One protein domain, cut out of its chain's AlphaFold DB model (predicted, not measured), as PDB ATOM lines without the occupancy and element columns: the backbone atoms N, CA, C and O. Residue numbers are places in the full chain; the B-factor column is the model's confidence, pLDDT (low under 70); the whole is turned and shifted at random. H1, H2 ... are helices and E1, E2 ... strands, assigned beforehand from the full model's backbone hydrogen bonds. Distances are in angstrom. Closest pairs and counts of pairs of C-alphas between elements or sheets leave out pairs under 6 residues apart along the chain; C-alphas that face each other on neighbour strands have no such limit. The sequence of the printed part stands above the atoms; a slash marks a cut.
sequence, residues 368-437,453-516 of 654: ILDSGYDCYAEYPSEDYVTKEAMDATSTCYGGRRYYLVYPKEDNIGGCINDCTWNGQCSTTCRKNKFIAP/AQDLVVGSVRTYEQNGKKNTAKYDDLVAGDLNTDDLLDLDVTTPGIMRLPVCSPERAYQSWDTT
ATOM      1  N   ILE A 368     -10.862 -30.030  34.852       98.06
ATOM      2  CA  ILE A 368     -10.224 -29.228  33.807       98.06
ATOM      3  C   ILE A 368      -8.953 -28.600  34.368       98.06
ATOM      4  O   ILE A 368      -8.988 -27.794  35.299       98.06
ATOM      5  N   LEU A 369      -7.824 -28.937  33.760       97.31
ATOM      6  CA  LEU A 369      -6.548 -28.303  34.028       97.31
ATOM      7  C   LEU A 369      -6.402 -27.076  33.114       97.31
ATOM      8  O   LEU A 369      -6.338 -27.219  31.893       97.31
ATOM      9  N   ASP A 370      -6.356 -25.876  33.693       96.06
ATOM     10  CA  ASP A 370      -5.927 -24.649  33.010       96.06
ATOM     11  C   ASP A 370      -4.403 -24.638  32.976       96.06
ATOM     12  O   ASP A 370      -3.763 -24.469  34.013       96.06
ATOM     13  N   SER A 371      -3.815 -24.826  31.794       92.31
ATOM     14  CA  SER A 371      -2.356 -24.885  31.666       92.31
ATOM     15  C   SER A 371      -1.673 -23.579  32.078       92.31
ATOM     16  O   SER A 371      -0.509 -23.604  32.460       92.31
ATOM     17  N   GLY A 372      -2.370 -22.440  31.992       88.62
ATOM     18  CA  GLY A 372      -1.780 -21.110  32.123       88.62
ATOM     19  C   GLY A 372      -1.037 -20.622  30.874       88.62
ATOM     20  O   GLY A 372      -0.582 -19.478  30.863       88.62
ATOM     21  N   TYR A 373      -0.954 -21.439  29.819       91.38
ATOM     22  CA  TYR A 373      -0.256 -21.128  28.571       91.38
ATOM     23  C   TYR A 373      -1.226 -20.839  27.424       91.38
ATOM     24  O   TYR A 373      -2.417 -21.170  27.463       91.38
ATOM     25  N   ASP A 374      -0.688 -20.205  26.382       92.31
ATOM     26  CA  ASP A 374      -1.420 -19.961  25.149       92.31
ATOM     27  C   ASP A 374      -1.692 -21.252  24.356       92.31
ATOM     28  O   ASP A 374      -1.173 -22.337  24.631       92.31
ATOM     29  N   CYS A 375      -2.536 -21.124  23.336       92.81
ATOM     30  CA  CYS A 375      -2.953 -22.249  22.510       92.81
ATOM     31  C   CYS A 375      -1.870 -22.834  21.595       92.81
ATOM     32  O   CYS A 375      -2.148 -23.853  20.963       92.81
ATOM     33  N   TYR A 376      -0.675 -22.248  21.503       90.69
ATOM     34  CA  TYR A 376       0.396 -22.673  20.596       90.69
ATOM     35  C   TYR A 376       1.581 -23.321  21.313       90.69
ATOM     36  O   TYR A 376       2.322 -24.060  20.669       90.69
ATOM     37  N   ALA A 377       1.745 -23.099  22.621       87.56
ATOM     38  CA  ALA A 377       2.799 -23.720  23.422       87.56
ATOM     39  C   ALA A 377       2.835 -25.247  23.216       87.56
ATOM     40  O   ALA A 377       1.797 -25.895  23.239       87.56
ATOM     41  N   GLU A 378       3.995 -25.863  23.005       87.25
ATOM     42  CA  GLU A 378       4.079 -27.313  22.778       87.25
ATOM     43  C   GLU A 378       4.225 -28.050  24.121       87.25
ATOM     44  O   GLU A 378       5.153 -27.774  24.872       87.25
ATOM     45  N   TYR A 379       3.277 -28.941  24.448       87.38
ATOM     46  CA  TYR A 379       3.216 -29.706  25.712       87.38
ATOM     47  C   TYR A 379       3.554 -28.929  27.011       87.38
ATOM     48  O   TYR A 379       4.327 -29.414  27.838       87.38
ATOM     49  N   PRO A 380       2.942 -27.754  27.259       87.81
ATOM     50  CA  PRO A 380       3.306 -26.866  28.368       87.81
ATOM     51  C   PRO A 380       3.112 -27.449  29.779       87.81
ATOM     52  O   PRO A 380       3.593 -26.879  30.755       87.81
ATOM     53  N   SER A 381       2.375 -28.553  29.910       90.81
ATOM     54  CA  SER A 381       2.047 -29.179  31.194       90.81
ATOM     55  C   SER A 381       2.615 -30.595  31.320       90.81
ATOM     56  O   SER A 381       2.098 -31.383  32.111       90.81
ATOM     57  N   GLU A 382       3.671 -30.938  30.570       91.06
ATOM     58  CA  GLU A 382       4.232 -32.299  30.561       91.06
ATOM     59  C   GLU A 382       4.773 -32.766  31.917       91.06
ATOM     60  O   GLU A 382       4.824 -33.970  32.164       91.06
ATOM     61  N   ASP A 383       5.122 -31.851  32.821       87.00
ATOM     62  CA  ASP A 383       5.514 -32.181  34.197       87.00
ATOM     63  C   ASP A 383       4.360 -32.770  35.022       87.00
ATOM     64  O   ASP A 383       4.597 -33.535  35.957       87.00
ATOM     65  N   TYR A 384       3.117 -32.457  34.648       89.19
ATOM     66  CA  TYR A 384       1.907 -32.816  35.385       89.19
ATOM     67  C   TYR A 384       0.990 -33.763  34.617       89.19
ATOM     68  O   TYR A 384       0.255 -34.516  35.243       89.19
ATOM     69  N   VAL A 385       1.008 -33.738  33.284       92.44
ATOM     70  CA  VAL A 385       0.085 -34.481  32.413       92.44
ATOM     71  C   VAL A 385       0.884 -35.365  31.458       92.44
ATOM     72  O   VAL A 385       1.948 -34.972  30.976       92.44
ATOM     73  N   THR A 386       0.409 -36.579  31.172       91.94
ATOM     74  CA  THR A 386       1.052 -37.438  30.161       91.94
ATOM     75  C   THR A 386       0.866 -36.883  28.746       91.94
ATOM     76  O   THR A 386      -0.098 -36.166  28.470       91.94
ATOM     77  N   LYS A 387       1.780 -37.208  27.821       91.81
ATOM     78  CA  LYS A 387       1.692 -36.724  26.429       91.81
ATOM     79  C   LYS A 387       0.445 -37.241  25.733       91.81
ATOM     80  O   LYS A 387      -0.281 -36.466  25.129       91.81
ATOM     81  N   GLU A 388       0.129 -38.507  25.961       91.38
ATOM     82  CA  GLU A 388      -1.065 -39.161  25.439       91.38
ATOM     83  C   GLU A 388      -2.347 -38.460  25.915       91.38
ATOM     84  O   GLU A 388      -3.287 -38.285  25.143       91.38
ATOM     85  N   ALA A 389      -2.390 -38.028  27.181       91.81
ATOM     86  CA  ALA A 389      -3.530 -37.288  27.709       91.81
ATOM     87  C   ALA A 389      -3.597 -35.862  27.157       91.81
ATOM     88  O   ALA A 389      -4.687 -35.400  26.827       91.81
ATOM     89  N   MET A 390      -2.459 -35.174  27.012       92.88
ATOM     90  CA  MET A 390      -2.420 -33.854  26.379       92.88
ATOM     91  C   MET A 390      -2.930 -33.915  24.935       92.88
ATOM     92  O   MET A 390      -3.787 -33.114  24.577       92.88
ATOM     93  N   ASP A 391      -2.495 -34.897  24.147       91.31
ATOM     94  CA  ASP A 391      -2.945 -35.082  22.761       91.31
ATOM     95  C   ASP A 391      -4.443 -35.383  22.669       91.31
ATOM     96  O   ASP A 391      -5.140 -34.857  21.802       91.31
ATOM     97  N   ALA A 392      -4.960 -36.207  23.581       89.88
ATOM     98  CA  ALA A 392      -6.359 -36.621  23.566       89.88
ATOM     99  C   ALA A 392      -7.335 -35.550  24.085       89.88
ATOM    100  O   ALA A 392      -8.527 -35.622  23.785       89.88
ATOM    101  N   THR A 393      -6.870 -34.605  24.910       91.81
ATOM    102  CA  THR A 393      -7.757 -33.742  25.718       91.81
ATOM    103  C   THR A 393      -7.538 -32.244  25.518       91.81
ATOM    104  O   THR A 393      -8.327 -31.445  26.028       91.81
ATOM    105  N   SER A 394      -6.485 -31.852  24.796       92.88
ATOM    106  CA  SER A 394      -6.138 -30.448  24.564       92.88
ATOM    107  C   SER A 394      -7.290 -29.684  23.918       92.88
ATOM    108  O   SER A 394      -7.764 -30.035  22.840       92.88
ATOM    109  N   THR A 395      -7.700 -28.590  24.553       95.25
ATOM    110  CA  THR A 395      -8.715 -27.668  24.037       95.25
ATOM    111  C   THR A 395      -8.215 -26.231  24.147       95.25
ATOM    112  O   THR A 395      -7.748 -25.804  25.202       95.25
ATOM    113  N   CYS A 396      -8.318 -25.473  23.054       95.31
ATOM    114  CA  CYS A 396      -8.051 -24.036  23.037       95.31
ATOM    115  C   CYS A 396      -9.360 -23.264  23.232       95.31
ATOM    116  O   CYS A 396     -10.295 -23.432  22.448       95.31
ATOM    117  N   TYR A 397      -9.418 -22.397  24.240       95.19
ATOM    118  CA  TYR A 397     -10.564 -21.526  24.495       95.19
ATOM    119  C   TYR A 397     -10.096 -20.188  25.075       95.19
ATOM    120  O   TYR A 397      -9.224 -20.151  25.938       95.19
ATOM    121  N   GLY A 398     -10.621 -19.065  24.574       91.50
ATOM    122  CA  GLY A 398     -10.233 -17.733  25.063       91.50
ATOM    123  C   GLY A 398      -8.728 -17.427  24.956       91.50
ATOM    124  O   GLY A 398      -8.184 -16.705  25.786       91.50
ATOM    125  N   GLY A 399      -8.031 -18.022  23.978       91.75
ATOM    126  CA  GLY A 399      -6.576 -17.890  23.814       91.75
ATOM    127  C   GLY A 399      -5.737 -18.673  24.832       91.75
ATOM    128  O   GLY A 399      -4.513 -18.568  24.803       91.75
ATOM    129  N   ARG A 400      -6.371 -19.467  25.702       92.88
ATOM    130  CA  ARG A 400      -5.725 -20.339  26.687       92.88
ATOM    131  C   ARG A 400      -5.912 -21.805  26.342       92.88
ATOM    132  O   ARG A 400      -6.925 -22.192  25.753       92.88
ATOM    133  N   ARG A 401      -4.939 -22.625  26.735       94.88
ATOM    134  CA  ARG A 401      -5.014 -24.077  26.580       94.88
ATOM    135  C   ARG A 401      -5.451 -24.763  27.870       94.88
ATOM    136  O   ARG A 401      -4.885 -24.521  28.936       94.88
ATOM    137  N   TYR A 402      -6.395 -25.683  27.730       97.19
ATOM    138  CA  TYR A 402      -6.953 -26.491  28.803       97.19
ATOM    139  C   TYR A 402      -6.843 -27.984  28.479       97.19
ATOM    140  O   TYR A 402      -6.810 -28.364  27.305       97.19
ATOM    141  N   TYR A 403      -6.830 -28.820  29.516       97.12
ATOM    142  CA  TYR A 403      -6.806 -30.280  29.402       97.12
ATOM    143  C   TYR A 403      -7.878 -30.911  30.296       97.12
ATOM    144  O   TYR A 403      -8.035 -30.519  31.450       97.12
ATOM    145  N   LEU A 404      -8.596 -31.908  29.781       97.12
ATOM    146  CA  LEU A 404      -9.556 -32.714  30.544       97.12
ATOM    147  C   LEU A 404      -8.866 -33.962  31.095       97.12
ATOM    148  O   LEU A 404      -8.564 -34.890  30.351       97.12
ATOM    149  N   VAL A 405      -8.616 -34.000  32.399       96.25
ATOM    150  CA  VAL A 405      -7.751 -35.019  33.007       96.25
ATOM    151  C   VAL A 405      -8.282 -35.493  34.358       96.25
ATOM    152  O   VAL A 405      -9.244 -34.940  34.886       96.25
ATOM    153  N   TYR A 406      -7.678 -36.537  34.925       93.94
ATOM    154  CA  TYR A 406      -8.005 -37.014  36.268       93.94
ATOM    155  C   TYR A 406      -6.778 -37.579  37.009       93.94
ATOM    156  O   TYR A 406      -5.807 -37.994  36.361       93.94
ATOM    157  N   PRO A 407      -6.796 -37.589  38.359       91.56
ATOM    158  CA  PRO A 407      -5.745 -38.203  39.164       91.56
ATOM    159  C   PRO A 407      -5.849 -39.729  39.107       91.56
ATOM    160  O   PRO A 407      -6.817 -40.316  39.596       91.56
ATOM    161  N   LYS A 408      -4.832 -40.387  38.541       84.94
ATOM    162  CA  LYS A 408      -4.717 -41.847  38.552       84.94
ATOM    163  C   LYS A 408      -3.452 -42.278  39.275       84.94
ATOM    164  O   LYS A 408      -2.350 -41.896  38.902       84.94
ATOM    165  N   GLU A 409      -3.620 -43.127  40.277       70.38
ATOM    166  CA  GLU A 409      -2.515 -43.873  40.873       70.38
ATOM    167  C   GLU A 409      -2.183 -45.051  39.948       70.38
ATOM    168  O   GLU A 409      -2.779 -46.122  40.029       70.38
ATOM    169  N   ASP A 410      -1.298 -44.833  38.981       59.06
ATOM    170  CA  ASP A 410      -0.935 -45.825  37.960       59.06
ATOM    171  C   ASP A 410       0.469 -46.410  38.143       59.06
ATOM    172  O   ASP A 410       0.995 -47.052  37.233       59.06
ATOM    173  N   ASN A 411       1.070 -46.232  39.327       54.19
ATOM    174  CA  ASN A 411       2.448 -46.626  39.640       54.19
ATOM    175  C   ASN A 411       3.495 -46.052  38.656       54.19
ATOM    176  O   ASN A 411       4.624 -46.543  38.612       54.19
ATOM    177  N   ILE A 412       3.151 -45.026  37.859       53.50
ATOM    178  CA  ILE A 412       4.113 -44.289  37.025       53.50
ATOM    179  C   ILE A 412       4.972 -43.374  37.911       53.50
ATOM    180  O   ILE A 412       6.156 -43.158  37.626       53.50
ATOM    181  N   GLY A 413       4.396 -42.868  39.004       54.84
ATOM    182  CA  GLY A 413       5.104 -42.196  40.085       54.84
ATOM    183  C   GLY A 413       5.554 -43.152  41.190       54.84
ATOM    184  O   GLY A 413       4.957 -44.197  41.444       54.84
ATOM    185  N   GLY A 414       6.655 -42.782  41.841       59.28
ATOM    186  CA  GLY A 414       7.329 -43.585  42.853       59.28
ATOM    187  C   GLY A 414       8.819 -43.267  42.935       59.28
ATOM    188  O   GLY A 414       9.410 -42.703  42.011       59.28
ATOM    189  N   CYS A 415       9.434 -43.617  44.060       62.38
ATOM    190  CA  CYS A 415      10.869 -43.472  44.270       62.38
ATOM    191  C   CYS A 415      11.578 -44.792  43.968       62.38
ATOM    192  O   CYS A 415      11.359 -45.791  44.651       62.38
ATOM    193  N   ILE A 416      12.432 -44.790  42.948       64.44
ATOM    194  CA  ILE A 416      13.302 -45.915  42.608       64.44
ATOM    195  C   ILE A 416      14.649 -45.684  43.291       64.44
ATOM    196  O   ILE A 416      15.254 -44.627  43.123       64.44
ATOM    197  N   ASN A 417      15.111 -46.664  44.067       72.38
ATOM    198  CA  ASN A 417      16.454 -46.660  44.641       72.38
ATOM    199  C   ASN A 417      17.405 -47.403  43.700       72.38
ATOM    200  O   ASN A 417      17.422 -48.632  43.691       72.38
ATOM    201  N   ASP A 418      18.207 -46.660  42.943       73.31
ATOM    202  CA  ASP A 418      19.275 -47.216  42.118       73.31
ATOM    203  C   ASP A 418      20.581 -47.219  42.905       73.31
ATOM    204  O   ASP A 418      21.136 -46.164  43.214       73.31
ATOM    205  N   CYS A 419      21.079 -48.413  43.227       77.81
ATOM    206  CA  CYS A 419      22.363 -48.593  43.893       77.81
ATOM    207  C   CYS A 419      23.426 -49.056  42.896       77.81
ATOM    208  O   CYS A 419      23.272 -50.076  42.225       77.81
ATOM    209  N   THR A 420      24.536 -48.328  42.815       76.81
ATOM    210  CA  THR A 420      25.714 -48.745  42.051       76.81
ATOM    211  C   THR A 420      26.473 -49.854  42.784       76.81
ATOM    212  O   THR A 420      26.379 -50.013  44.001       76.81
ATOM    213  N   TRP A 421      27.282 -50.623  42.045       72.38
ATOM    214  CA  TRP A 421      28.059 -51.761  42.572       72.38
ATOM    215  C   TRP A 421      29.008 -51.401  43.734       72.38
ATOM    216  O   TRP A 421      29.355 -52.251  44.546       72.38
ATOM    217  N   ASN A 422      29.412 -50.132  43.850       73.94
ATOM    218  CA  ASN A 422      30.223 -49.609  44.956       73.94
ATOM    219  C   ASN A 422      29.396 -49.179  46.192       73.94
ATOM    220  O   ASN A 422      29.951 -48.563  47.099       73.94
ATOM    221  N   GLY A 423      28.092 -49.475  46.238       72.81
ATOM    222  CA  GLY A 423      27.223 -49.202  47.387       72.81
ATOM    223  C   GLY A 423      26.689 -47.769  47.482       72.81
ATOM    224  O   GLY A 423      26.092 -47.423  48.499       72.81
ATOM    225  N   GLN A 424      26.873 -46.927  46.458       67.12
ATOM    226  CA  GLN A 424      26.203 -45.625  46.401       67.12
ATOM    227  C   GLN A 424      24.779 -45.805  45.873       67.12
ATOM    228  O   GLN A 424      24.577 -46.225  44.741       67.12
ATOM    229  N   CYS A 425      23.790 -45.479  46.700       74.88
ATOM    230  CA  CYS A 425      22.389 -45.492  46.306       74.88
ATOM    231  C   CYS A 425      21.914 -44.075  45.985       74.88
ATOM    232  O   CYS A 425      22.158 -43.142  46.750       74.88
ATOM    233  N   SER A 426      21.221 -43.928  44.860       71.31
ATOM    234  CA  SER A 426      20.517 -42.714  44.459       71.31
ATOM    235  C   SER A 426      19.023 -43.002  44.385       71.31
ATOM    236  O   SER A 426      18.600 -43.986  43.782       71.31
ATOM    237  N   THR A 427      18.217 -42.162  45.028       73.00
ATOM    238  CA  THR A 427      16.758 -42.263  44.978       73.00
ATOM    239  C   THR A 427      16.240 -41.323  43.899       73.00
ATOM    240  O   THR A 427      16.315 -40.105  44.053       73.00
ATOM    241  N   THR A 428      15.699 -41.876  42.816       67.75
ATOM    242  CA  THR A 428      15.021 -41.105  41.770       67.75
ATOM    243  C   THR A 428      13.518 -41.206  41.978       67.75
ATOM    244  O   THR A 428      12.925 -42.255  41.735       67.75
ATOM    245  N   CYS A 429      12.892 -40.118  42.425       65.94
ATOM    246  CA  CYS A 429      11.441 -40.040  42.569       65.94
ATOM    247  C   CYS A 429      10.806 -39.452  41.311       65.94
ATOM    248  O   CYS A 429      11.135 -38.337  40.906       65.94
ATOM    249  N   ARG A 430       9.880 -40.194  40.701       68.38
ATOM    250  CA  ARG A 430       9.009 -39.690  39.636       68.38
ATOM    251  C   ARG A 430       7.673 -39.293  40.240       68.38
ATOM    252  O   ARG A 430       7.117 -40.030  41.051       68.38
ATOM    253  N   LYS A 431       7.173 -38.124  39.853       70.81
ATOM    254  CA  LYS A 431       5.814 -37.696  40.187       70.81
ATOM    255  C   LYS A 431       4.816 -38.510  39.369       70.81
ATOM    256  O   LYS A 431       5.101 -38.839  38.215       70.81
ATOM    257  N   ASN A 432       3.665 -38.821  39.961       82.50
ATOM    258  CA  ASN A 432       2.535 -39.313  39.176       82.50
ATOM    259  C   ASN A 432       2.115 -38.223  38.180       82.50
ATOM    260  O   ASN A 432       2.398 -37.043  38.389       82.50
ATOM    261  N   LYS A 433       1.452 -38.602  37.090       89.38
ATOM    262  CA  LYS A 433       0.918 -37.638  36.127       89.38
ATOM    263  C   LYS A 433      -0.578 -37.837  35.978       89.38
ATOM    264  O   LYS A 433      -1.079 -38.952  36.075       89.38
ATOM    265  N   PHE A 434      -1.285 -36.746  35.737       93.06
ATOM    266  CA  PHE A 434      -2.674 -36.788  35.330       93.06
ATOM    267  C   PHE A 434      -2.787 -37.424  33.947       93.06
ATOM    268  O   PHE A 434      -1.950 -37.194  33.067       93.06
ATOM    269  N   ILE A 435      -3.849 -38.199  33.758       93.19
ATOM    270  CA  ILE A 435      -4.140 -38.858  32.488       93.19
ATOM    271  C   ILE A 435      -5.564 -38.537  32.014       93.19
ATOM    272  O   ILE A 435      -6.359 -37.960  32.755       93.19
ATOM    273  N   ALA A 436      -5.899 -38.921  30.782       93.12
ATOM    274  CA  ALA A 436      -7.238 -38.752  30.226       93.12
ATOM    275  C   ALA A 436      -8.267 -39.639  30.960       93.12
ATOM    276  O   ALA A 436      -7.973 -40.814  31.200       93.12
ATOM    277  N   PRO A 437      -9.468 -39.124  31.292       92.69
ATOM    278  CA  PRO A 437     -10.492 -39.896  31.987       92.69
ATOM    279  C   PRO A 437     -11.046 -41.056  31.140       92.69
ATOM    280  O   PRO A 437     -11.007 -41.015  29.904       92.69
ATOM    281  N   ALA A 453     -15.085 -34.086  23.949       90.75
ATOM    282  CA  ALA A 453     -14.189 -33.620  25.011       90.75
ATOM    283  C   ALA A 453     -14.092 -32.085  25.052       90.75
ATOM    284  O   ALA A 453     -14.097 -31.492  26.129       90.75
ATOM    285  N   GLN A 454     -14.068 -31.448  23.878       92.69
ATOM    286  CA  GLN A 454     -14.035 -29.995  23.751       92.69
ATOM    287  C   GLN A 454     -15.287 -29.345  24.345       92.69
ATOM    288  O   GLN A 454     -15.152 -28.351  25.055       92.69
ATOM    289  N   ASP A 455     -16.477 -29.907  24.104       93.19
ATOM    290  CA  ASP A 455     -17.708 -29.397  24.716       93.19
ATOM    291  C   ASP A 455     -17.573 -29.404  26.248       93.19
ATOM    292  O   ASP A 455     -17.747 -28.361  26.872       93.19
ATOM    293  N   LEU A 456     -17.161 -30.539  26.838       94.12
ATOM    294  CA  LEU A 456     -16.980 -30.697  28.291       94.12
ATOM    295  C   LEU A 456     -15.989 -29.690  28.885       94.12
ATOM    296  O   LEU A 456     -16.234 -29.153  29.970       94.12
ATOM    297  N   VAL A 457     -14.883 -29.426  28.182       95.38
ATOM    298  CA  VAL A 457     -13.884 -28.436  28.598       95.38
ATOM    299  C   VAL A 457     -14.464 -27.027  28.523       95.38
ATOM    300  O   VAL A 457     -14.461 -26.316  29.525       95.38
ATOM    301  N   VAL A 458     -14.990 -26.627  27.362       95.19
ATOM    302  CA  VAL A 458     -15.494 -25.265  27.138       95.19
ATOM    303  C   VAL A 458     -16.665 -24.957  28.069       95.19
ATOM    304  O   VAL A 458     -16.649 -23.918  28.725       95.19
ATOM    305  N   GLY A 459     -17.642 -25.858  28.200       91.31
ATOM    306  CA  GLY A 459     -18.798 -25.638  29.073       91.31
ATOM    307  C   GLY A 459     -18.422 -25.532  30.552       91.31
ATOM    308  O   GLY A 459     -18.952 -24.684  31.270       91.31
ATOM    309  N   SER A 460     -17.445 -26.319  31.007       93.06
ATOM    310  CA  SER A 460     -16.954 -26.233  32.388       93.06
ATOM    311  C   SER A 460     -16.162 -24.944  32.640       93.06
ATOM    312  O   SER A 460     -16.343 -24.304  33.675       93.06
ATOM    313  N   VAL A 461     -15.338 -24.503  31.680       94.19
ATOM    314  CA  VAL A 461     -14.603 -23.227  31.770       94.19
ATOM    315  C   VAL A 461     -15.561 -22.037  31.774       94.19
ATOM    316  O   VAL A 461     -15.428 -21.161  32.623       94.19
ATOM    317  N   ARG A 462     -16.579 -22.032  30.910       90.94
ATOM    318  CA  ARG A 462     -17.613 -20.987  30.897       90.94
ATOM    319  C   ARG A 462     -18.389 -20.928  32.211       90.94
ATOM    320  O   ARG A 462     -18.635 -19.843  32.730       90.94
ATOM    321  N   THR A 463     -18.712 -22.085  32.790       86.25
ATOM    322  CA  THR A 463     -19.317 -22.175  34.130       86.25
ATOM    323  C   THR A 463     -18.401 -21.582  35.200       86.25
ATOM    324  O   THR A 463     -18.839 -20.808  36.051       86.25
ATOM    325  N   TYR A 464     -17.108 -21.901  35.155       88.62
ATOM    326  CA  TYR A 464     -16.113 -21.342  36.066       88.62
ATOM    327  C   TYR A 464     -15.982 -19.816  35.923       88.62
ATOM    328  O   TYR A 464     -15.917 -19.107  36.929       88.62
ATOM    329  N   GLU A 465     -16.000 -19.291  34.697       87.94
ATOM    330  CA  GLU A 465     -15.954 -17.855  34.407       87.94
ATOM    331  C   GLU A 465     -17.214 -17.119  34.874       87.94
ATOM    332  O   GLU A 465     -17.082 -16.082  35.531       87.94
ATOM    333  N   GLN A 466     -18.408 -17.676  34.630       82.62
ATOM    334  CA  GLN A 466     -19.679 -17.126  35.122       82.62
ATOM    335  C   GLN A 466     -19.678 -17.008  36.652       82.62
ATOM    336  O   GLN A 466     -20.127 -16.008  37.207       82.62
ATOM    337  N   ASN A 467     -19.078 -17.982  37.339       80.00
ATOM    338  CA  ASN A 467     -18.920 -17.980  38.793       80.00
ATOM    339  C   ASN A 467     -17.781 -17.066  39.295       80.00
ATOM    340  O   ASN A 467     -17.347 -17.168  40.447       80.00
ATOM    341  N   GLY A 468     -17.265 -16.167  38.450       81.06
ATOM    342  CA  GLY A 468     -16.195 -15.241  38.809       81.06
ATOM    343  C   GLY A 468     -14.854 -15.941  39.019       81.06
ATOM    344  O   GLY A 468     -14.100 -15.557  39.916       81.06
ATOM    345  N   LYS A 469     -14.572 -16.974  38.211       85.12
ATOM    346  CA  LYS A 469     -13.375 -17.828  38.289       85.12
ATOM    347  C   LYS A 469     -13.258 -18.542  39.633       85.12
ATOM    348  O   LYS A 469     -12.202 -18.564  40.270       85.12
ATOM    349  N   LYS A 470     -14.367 -19.130  40.082       84.12
ATOM    350  CA  LYS A 470     -14.433 -19.916  41.316       84.12
ATOM    351  C   LYS A 470     -15.143 -21.237  41.070       84.12
ATOM    352  O   LYS A 470     -16.190 -21.282  40.432       84.12
ATOM    353  N   ASN A 471     -14.592 -22.304  41.644       85.19
ATOM    354  CA  ASN A 471     -15.298 -23.572  41.770       85.19
ATOM    355  C   ASN A 471     -16.327 -23.405  42.892       85.19
ATOM    356  O   ASN A 471     -15.960 -23.307  44.065       85.19
ATOM    357  N   THR A 472     -17.604 -23.274  42.538       72.38
ATOM    358  CA  THR A 472     -18.685 -23.046  43.504       72.38
ATOM    359  C   THR A 472     -19.692 -24.174  43.478       72.38
ATOM    360  O   THR A 472     -20.043 -24.683  42.419       72.38
ATOM    361  N   ALA A 473     -20.201 -24.514  44.662       53.88
ATOM    362  CA  ALA A 473     -21.153 -25.601  44.863       53.88
ATOM    363  C   ALA A 473     -22.578 -25.074  44.739       53.88
ATOM    364  O   ALA A 473     -23.438 -25.584  45.441       53.88
ATOM    365  N   LYS A 474     -22.827 -24.000  43.968       48.28
ATOM    366  CA  LYS A 474     -24.167 -23.410  43.847       48.28
ATOM    367  C   LYS A 474     -25.075 -24.385  43.094       48.28
ATOM    368  O   LYS A 474     -25.286 -24.280  41.896       48.28
ATOM    369  N   TYR A 475     -25.517 -25.366  43.858       47.66
ATOM    370  CA  TYR A 475     -26.420 -26.453  43.556       47.66
ATOM    371  C   TYR A 475     -27.859 -26.004  43.858       47.66
ATOM    372  O   TYR A 475     -28.783 -26.409  43.169       47.66
ATOM    373  N   ASP A 476     -28.023 -25.058  44.795       33.84
ATOM    374  CA  ASP A 476     -29.328 -24.717  45.379       33.84
ATOM    375  C   ASP A 476     -29.908 -23.351  44.955       33.84
ATOM    376  O   ASP A 476     -31.077 -23.085  45.219       33.84
ATOM    377  N   ASP A 477     -29.141 -22.479  44.287       34.44
ATOM    378  CA  ASP A 477     -29.606 -21.110  43.973       34.44
ATOM    379  C   ASP A 477     -30.083 -20.917  42.528       34.44
ATOM    380  O   ASP A 477     -30.857 -20.003  42.253       34.44
ATOM    381  N   LEU A 478     -29.650 -21.758  41.588       38.34
ATOM    382  CA  LEU A 478     -29.969 -21.556  40.176       38.34
ATOM    383  C   LEU A 478     -31.193 -22.406  39.819       38.34
ATOM    384  O   LEU A 478     -31.118 -23.429  39.143       38.34
ATOM    385  N   VAL A 479     -32.362 -21.951  40.271       38.28
ATOM    386  CA  VAL A 479     -33.591 -22.175  39.498       38.28
ATOM    387  C   VAL A 479     -33.314 -21.619  38.098       38.28
ATOM    388  O   VAL A 479     -32.607 -20.622  37.972       38.28
ATOM    389  N   ALA A 480     -33.872 -22.223  37.051       40.34
ATOM    390  CA  ALA A 480     -33.668 -21.857  35.644       40.34
ATOM    391  C   ALA A 480     -33.695 -20.349  35.296       40.34
ATOM    392  O   ALA A 480     -33.226 -19.968  34.228       40.34
ATOM    393  N   GLY A 481     -34.227 -19.494  36.176       36.09
ATOM    394  CA  GLY A 481     -34.190 -18.035  36.074       36.09
ATOM    395  C   GLY A 481     -32.806 -17.380  36.173       36.09
ATOM    396  O   GLY A 481     -32.696 -16.213  35.819       36.09
ATOM    397  N   ASP A 482     -31.772 -18.108  36.600       39.47
ATOM    398  CA  ASP A 482     -30.402 -17.594  36.773       39.47
ATOM    399  C   ASP A 482     -29.409 -18.153  35.721       39.47
ATOM    400  O   ASP A 482     -28.201 -17.886  35.748       39.47
ATOM    401  N   LEU A 483     -29.916 -18.942  34.766       50.06
ATOM    402  CA  LEU A 483     -29.164 -19.356  33.584       50.06
ATOM    403  C   LEU A 483     -28.793 -18.113  32.770       50.06
ATOM    404  O   LEU A 483     -29.611 -17.203  32.617       50.06
ATOM    405  N   ASN A 484     -27.585 -18.082  32.196       51.88
ATOM    406  CA  ASN A 484     -27.300 -17.117  31.137       51.88
ATOM    407  C   ASN A 484     -28.159 -17.493  29.928       51.88
ATOM    408  O   ASN A 484     -27.774 -18.315  29.098       51.88
ATOM    409  N   THR A 485     -29.374 -16.953  29.893       51.88
ATOM    410  CA  THR A 485     -30.419 -17.368  28.963       51.88
ATOM    411  C   THR A 485     -29.969 -17.197  27.528       51.88
ATOM    412  O   THR A 485     -30.325 -18.024  26.712       51.88
ATOM    413  N   ASP A 486     -29.159 -16.183  27.223       55.81
ATOM    414  CA  ASP A 486     -28.781 -15.849  25.850       55.81
ATOM    415  C   ASP A 486     -28.035 -17.021  25.174       55.81
ATOM    416  O   ASP A 486     -28.323 -17.349  24.027       55.81
ATOM    417  N   ASP A 487     -27.202 -17.748  25.928       54.56
ATOM    418  CA  ASP A 487     -26.505 -18.956  25.458       54.56
ATOM    419  C   ASP A 487     -27.462 -20.153  25.277       54.56
ATOM    420  O   ASP A 487     -27.357 -20.941  24.333       54.56
ATOM    421  N   LEU A 488     -28.449 -20.254  26.169       55.22
ATOM    422  CA  LEU A 488     -29.456 -21.313  26.197       55.22
ATOM    423  C   LEU A 488     -30.413 -21.231  24.992       55.22
ATOM    424  O   LEU A 488     -30.925 -22.249  24.529       55.22
ATOM    425  N   LEU A 489     -30.656 -20.022  24.472       58.91
ATOM    426  CA  LEU A 489     -31.525 -19.773  23.316       58.91
ATOM    427  C   LEU A 489     -30.875 -20.182  21.981       58.91
ATOM    428  O   LEU A 489     -31.596 -20.406  21.009       58.91
ATOM    429  N   ASP A 490     -29.547 -20.320  21.930       63.47
ATOM    430  CA  ASP A 490     -28.784 -20.608  20.707       63.47
ATOM    431  C   ASP A 490     -28.386 -22.093  20.559       63.47
ATOM    432  O   ASP A 490     -27.513 -22.433  19.760       63.47
ATOM    433  N   LEU A 491     -29.054 -23.004  21.288       65.94
ATOM    434  CA  LEU A 491     -28.763 -24.451  21.298       65.94
ATOM    435  C   LEU A 491     -27.314 -24.775  21.722       65.94
ATOM    436  O   LEU A 491     -26.785 -25.847  21.395       65.94
ATOM    437  N   ASP A 492     -26.670 -23.880  22.473       74.25
ATOM    438  CA  ASP A 492     -25.295 -24.057  22.914       74.25
ATOM    439  C   ASP A 492     -25.227 -24.941  24.166       74.25
ATOM    440  O   ASP A 492     -25.472 -24.523  25.296       74.25
ATOM    441  N   VAL A 493     -24.844 -26.199  23.964       78.69
ATOM    442  CA  VAL A 493     -24.647 -27.183  25.040       78.69
ATOM    443  C   VAL A 493     -23.525 -26.799  26.022       78.69
ATOM    444  O   VAL A 493     -23.454 -27.344  27.121       78.69
ATOM    445  N   THR A 494     -22.665 -25.842  25.663       85.50
ATOM    446  CA  THR A 494     -21.631 -25.298  26.554       85.50
ATOM    447  C   THR A 494     -22.136 -24.127  27.405       85.50
ATOM    448  O   THR A 494     -21.333 -23.448  28.047       85.50
ATOM    449  N   THR A 495     -23.456 -23.902  27.443       78.31
ATOM    450  CA  THR A 495     -24.092 -22.937  28.346       78.31
ATOM    451  C   THR A 495     -23.628 -23.169  29.792       78.31
ATOM    452  O   THR A 495     -23.682 -24.308  30.282       78.31
ATOM    453  N   PRO A 496     -23.178 -22.109  30.492       79.44
ATOM    454  CA  PRO A 496     -22.801 -22.188  31.894       79.44
ATOM    455  C   PRO A 496     -23.836 -22.916  32.769       79.44
ATOM    456  O   PRO A 496     -25.035 -22.657  32.685       79.44
ATOM    457  N   GLY A 497     -23.371 -23.836  33.613       74.81
ATOM    458  CA  GLY A 497     -24.194 -24.636  34.524       74.81
ATOM    459  C   GLY A 497     -24.532 -26.045  34.023       74.81
ATOM    460  O   GLY A 497     -24.769 -26.924  34.853       74.81
ATOM    461  N   ILE A 498     -24.483 -26.318  32.711       78.06
ATOM    462  CA  ILE A 498     -24.697 -27.681  32.179       78.06
ATOM    463  C   ILE A 498     -23.504 -28.580  32.524       78.06
ATOM    464  O   ILE A 498     -23.672 -29.667  33.070       78.06
ATOM    465  N   MET A 499     -22.285 -28.118  32.239       86.38
ATOM    466  CA  MET A 499     -21.043 -28.854  32.500       86.38
ATOM    467  C   MET A 499     -20.303 -28.214  33.661       86.38
ATOM    468  O   MET A 499     -20.069 -27.010  33.664       86.38
ATOM    469  N   ARG A 500     -19.942 -29.020  34.662       83.88
ATOM    470  CA  ARG A 500     -19.499 -28.509  35.969       83.88
ATOM    471  C   ARG A 500     -18.209 -29.161  36.465       83.88
ATOM    472  O   ARG A 500     -18.038 -29.347  37.668       83.88
ATOM    473  N   LEU A 501     -17.312 -29.554  35.560       92.81
ATOM    474  CA  LEU A 501     -16.002 -30.049  35.986       92.81
ATOM    475  C   LEU A 501     -15.233 -28.900  36.646       92.81
ATOM    476  O   LEU A 501     -15.223 -27.790  36.107       92.81
ATOM    477  N   PRO A 502     -14.597 -29.128  37.803       94.44
ATOM    478  CA  PRO A 502     -13.884 -28.059  38.469       94.44
ATOM    479  C   PRO A 502     -12.641 -27.675  37.656       94.44
ATOM    480  O   PRO A 502     -12.042 -28.517  36.982       94.44
ATOM    481  N   VAL A 503     -12.270 -26.396  37.708       95.38
ATOM    482  CA  VAL A 503     -11.168 -25.822  36.923       95.38
ATOM    483  C   VAL A 503     -10.060 -25.349  37.858       95.38
ATOM    484  O   VAL A 503     -10.331 -24.657  38.844       95.38
ATOM    485  N   CYS A 504      -8.808 -25.710  37.577       92.94
ATOM    486  CA  CYS A 504      -7.652 -25.245  38.347       92.94
ATOM    487  C   CYS A 504      -6.325 -25.390  37.589       92.94
ATOM    488  O   CYS A 504      -6.262 -26.022  36.538       92.94
ATOM    489  N   SER A 505      -5.254 -24.804  38.135       91.38
ATOM    490  CA  SER A 505      -3.897 -24.945  37.593       91.38
ATOM    491  C   SER A 505      -3.290 -26.327  37.899       91.38
ATOM    492  O   SER A 505      -3.745 -26.998  38.839       91.38
ATOM    493  N   PRO A 506      -2.235 -26.750  37.172       88.75
ATOM    494  CA  PRO A 506      -1.533 -28.002  37.444       88.75
ATOM    495  C   PRO A 506      -1.032 -28.107  38.886       88.75
ATOM    496  O   PRO A 506      -1.179 -29.149  39.522       88.75
ATOM    497  N   GLU A 507      -0.471 -27.021  39.420       82.50
ATOM    498  CA  GLU A 507       0.110 -26.974  40.763       82.50
ATOM    499  C   GLU A 507      -0.965 -27.181  41.821       82.50
ATOM    500  O   GLU A 507      -0.764 -27.960  42.751       82.50
ATOM    501  N   ARG A 508      -2.119 -26.521  41.655       85.56
ATOM    502  CA  ARG A 508      -3.258 -26.663  42.565       85.56
ATOM    503  C   ARG A 508      -3.766 -28.097  42.585       85.56
ATOM    504  O   ARG A 508      -3.893 -28.676  43.661       85.56
ATOM    505  N   ALA A 509      -4.029 -28.649  41.400       90.06
ATOM    506  CA  ALA A 509      -4.526 -30.010  41.259       90.06
ATOM    507  C   ALA A 509      -3.567 -31.015  41.898       90.06
ATOM    508  O   ALA A 509      -3.971 -31.884  42.669       90.06
ATOM    509  N   TYR A 510      -2.272 -30.881  41.598       86.38
ATOM    510  CA  TYR A 510      -1.262 -31.805  42.093       86.38
ATOM    511  C   TYR A 510      -1.102 -31.699  43.608       86.38
ATOM    512  O   TYR A 510      -0.996 -32.710  44.290       86.38
ATOM    513  N   GLN A 511      -1.129 -30.482  44.148       80.06
ATOM    514  CA  GLN A 511      -1.049 -30.255  45.583       80.06
ATOM    515  C   GLN A 511      -2.226 -30.896  46.323       80.06
ATOM    516  O   GLN A 511      -2.003 -31.558  47.335       80.06
ATOM    517  N   SER A 512      -3.461 -30.734  45.838       85.06
ATOM    518  CA  SER A 512      -4.618 -31.379  46.470       85.06
ATOM    519  C   SER A 512      -4.531 -32.902  46.393       85.06
ATOM    520  O   SER A 512      -4.768 -33.581  47.394       85.06
ATOM    521  N   TRP A 513      -4.110 -33.436  45.244       87.00
ATOM    522  CA  TRP A 513      -3.909 -34.872  45.067       87.00
ATOM    523  C   TRP A 513      -2.834 -35.442  46.005       87.00
ATOM    524  O   TRP A 513      -3.029 -36.504  46.583       87.00
ATOM    525  N   ASP A 514      -1.724 -34.729  46.199       79.06
ATOM    526  CA  ASP A 514      -0.596 -35.186  47.022       79.06
ATOM    527  C   ASP A 514      -0.861 -35.063  48.533       79.06
ATOM    528  O   ASP A 514      -0.360 -35.853  49.331       79.06
ATOM    529  N   THR A 515      -1.649 -34.065  48.946       72.44
ATOM    530  CA  THR A 515      -1.781 -33.692  50.367       72.44
ATOM    531  C   THR A 515      -3.115 -34.066  51.008       72.44
ATOM    532  O   THR A 515      -3.228 -34.013  52.235       72.44
ATOM    533  N   THR A 516      -4.129 -34.443  50.224       75.94
ATOM    534  CA  THR A 516      -5.480 -34.729  50.731       75.94
ATOM    535  C   THR A 516      -5.951 -36.136  50.382       75.94
ATOM    536  O   THR A 516      -5.392 -36.815  49.526       75.94
TER     537      THR A 516
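What this domain is: This is residues 368 to 437 and 453 to 516 of the 654 residues of the protein "Hce2 domain-containing protein" of Fusarium pseudograminearum (strain CS3096) (UniProt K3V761). A small body is built on a three-stranded sheet, E1, E3, E2, with H2 packed on one face; the hairpin of E4 and E5 makes a long arm at one end, and loops with the short H3 lie at the other. The printed part has 134 residues, four named helices and five named strands, in the order E1 H1 E2 E3 E4 E5 H2 H3 H4. Both sheets are antiparallel; the class is mixed, helices and strands, with 63 residues in named elements, under half. The whole is loose, with a radius of gyration of the C-alphas of 18.8 A and spans of 72 by 33 by 21 A.

How they stand to each other: Edge strand E1, residues 368 to 374, is antiparallel to inner strand E3, residues 400 to 405; N 369 and O 403 are within hydrogen-bond range, 2.8 A. E2, residues 395 to 397, forms a hairpin with E3, with N 395 and O 402 at 2.9 A. E1, H1, residues 387 to 393, and E2 form a split strand-helix-strand unit, two strands running the same way with E3 between them, its crossover right-handed. H1 only grazes the sheet with residues 389 to 393. E4, residues 414 to 419, and E5, residues 425 to 430, form an antiparallel hairpin; N 418 and O 426 are 2.8 A apart. H2, residues 453 to 466, is on the sheet at a height of 8.6 A, giving two layers, helix over sheet; its closest C-alphas to E2 are Gln 454 and Thr 395, 5.8 A. H3, residues 485 to 488, is not on the sheet. H4, residues 506 to 515, stands up from it at 50 degrees. Every O i to N i+4 pair is within hydrogen-bond range in H1, H2 and H4; H3 is too short for one.

Where its parts are: E1 begins at C-alpha 368, (-10.224, -29.228, 33.807), and H4 ends at C-alpha 515, (-1.781, -33.692, 50.367). H2 is 20.1 A long, E3 16.1 A and E5 16.0 A.

The domain as a whole: The C-alphas of Asn 422 and Gly 481 are farthest apart, 72.3 A. Residues 438 to 452 are not printed, a gap of 10.1 A between C-alphas 437 and 453. The links E1 to H1, H2 to H3 and H3 to H4 are long. Mean pLDDT of the printed part is 79.6; residues 410 to 416, 424, 428 to 430 and 473 to 491 are under 70.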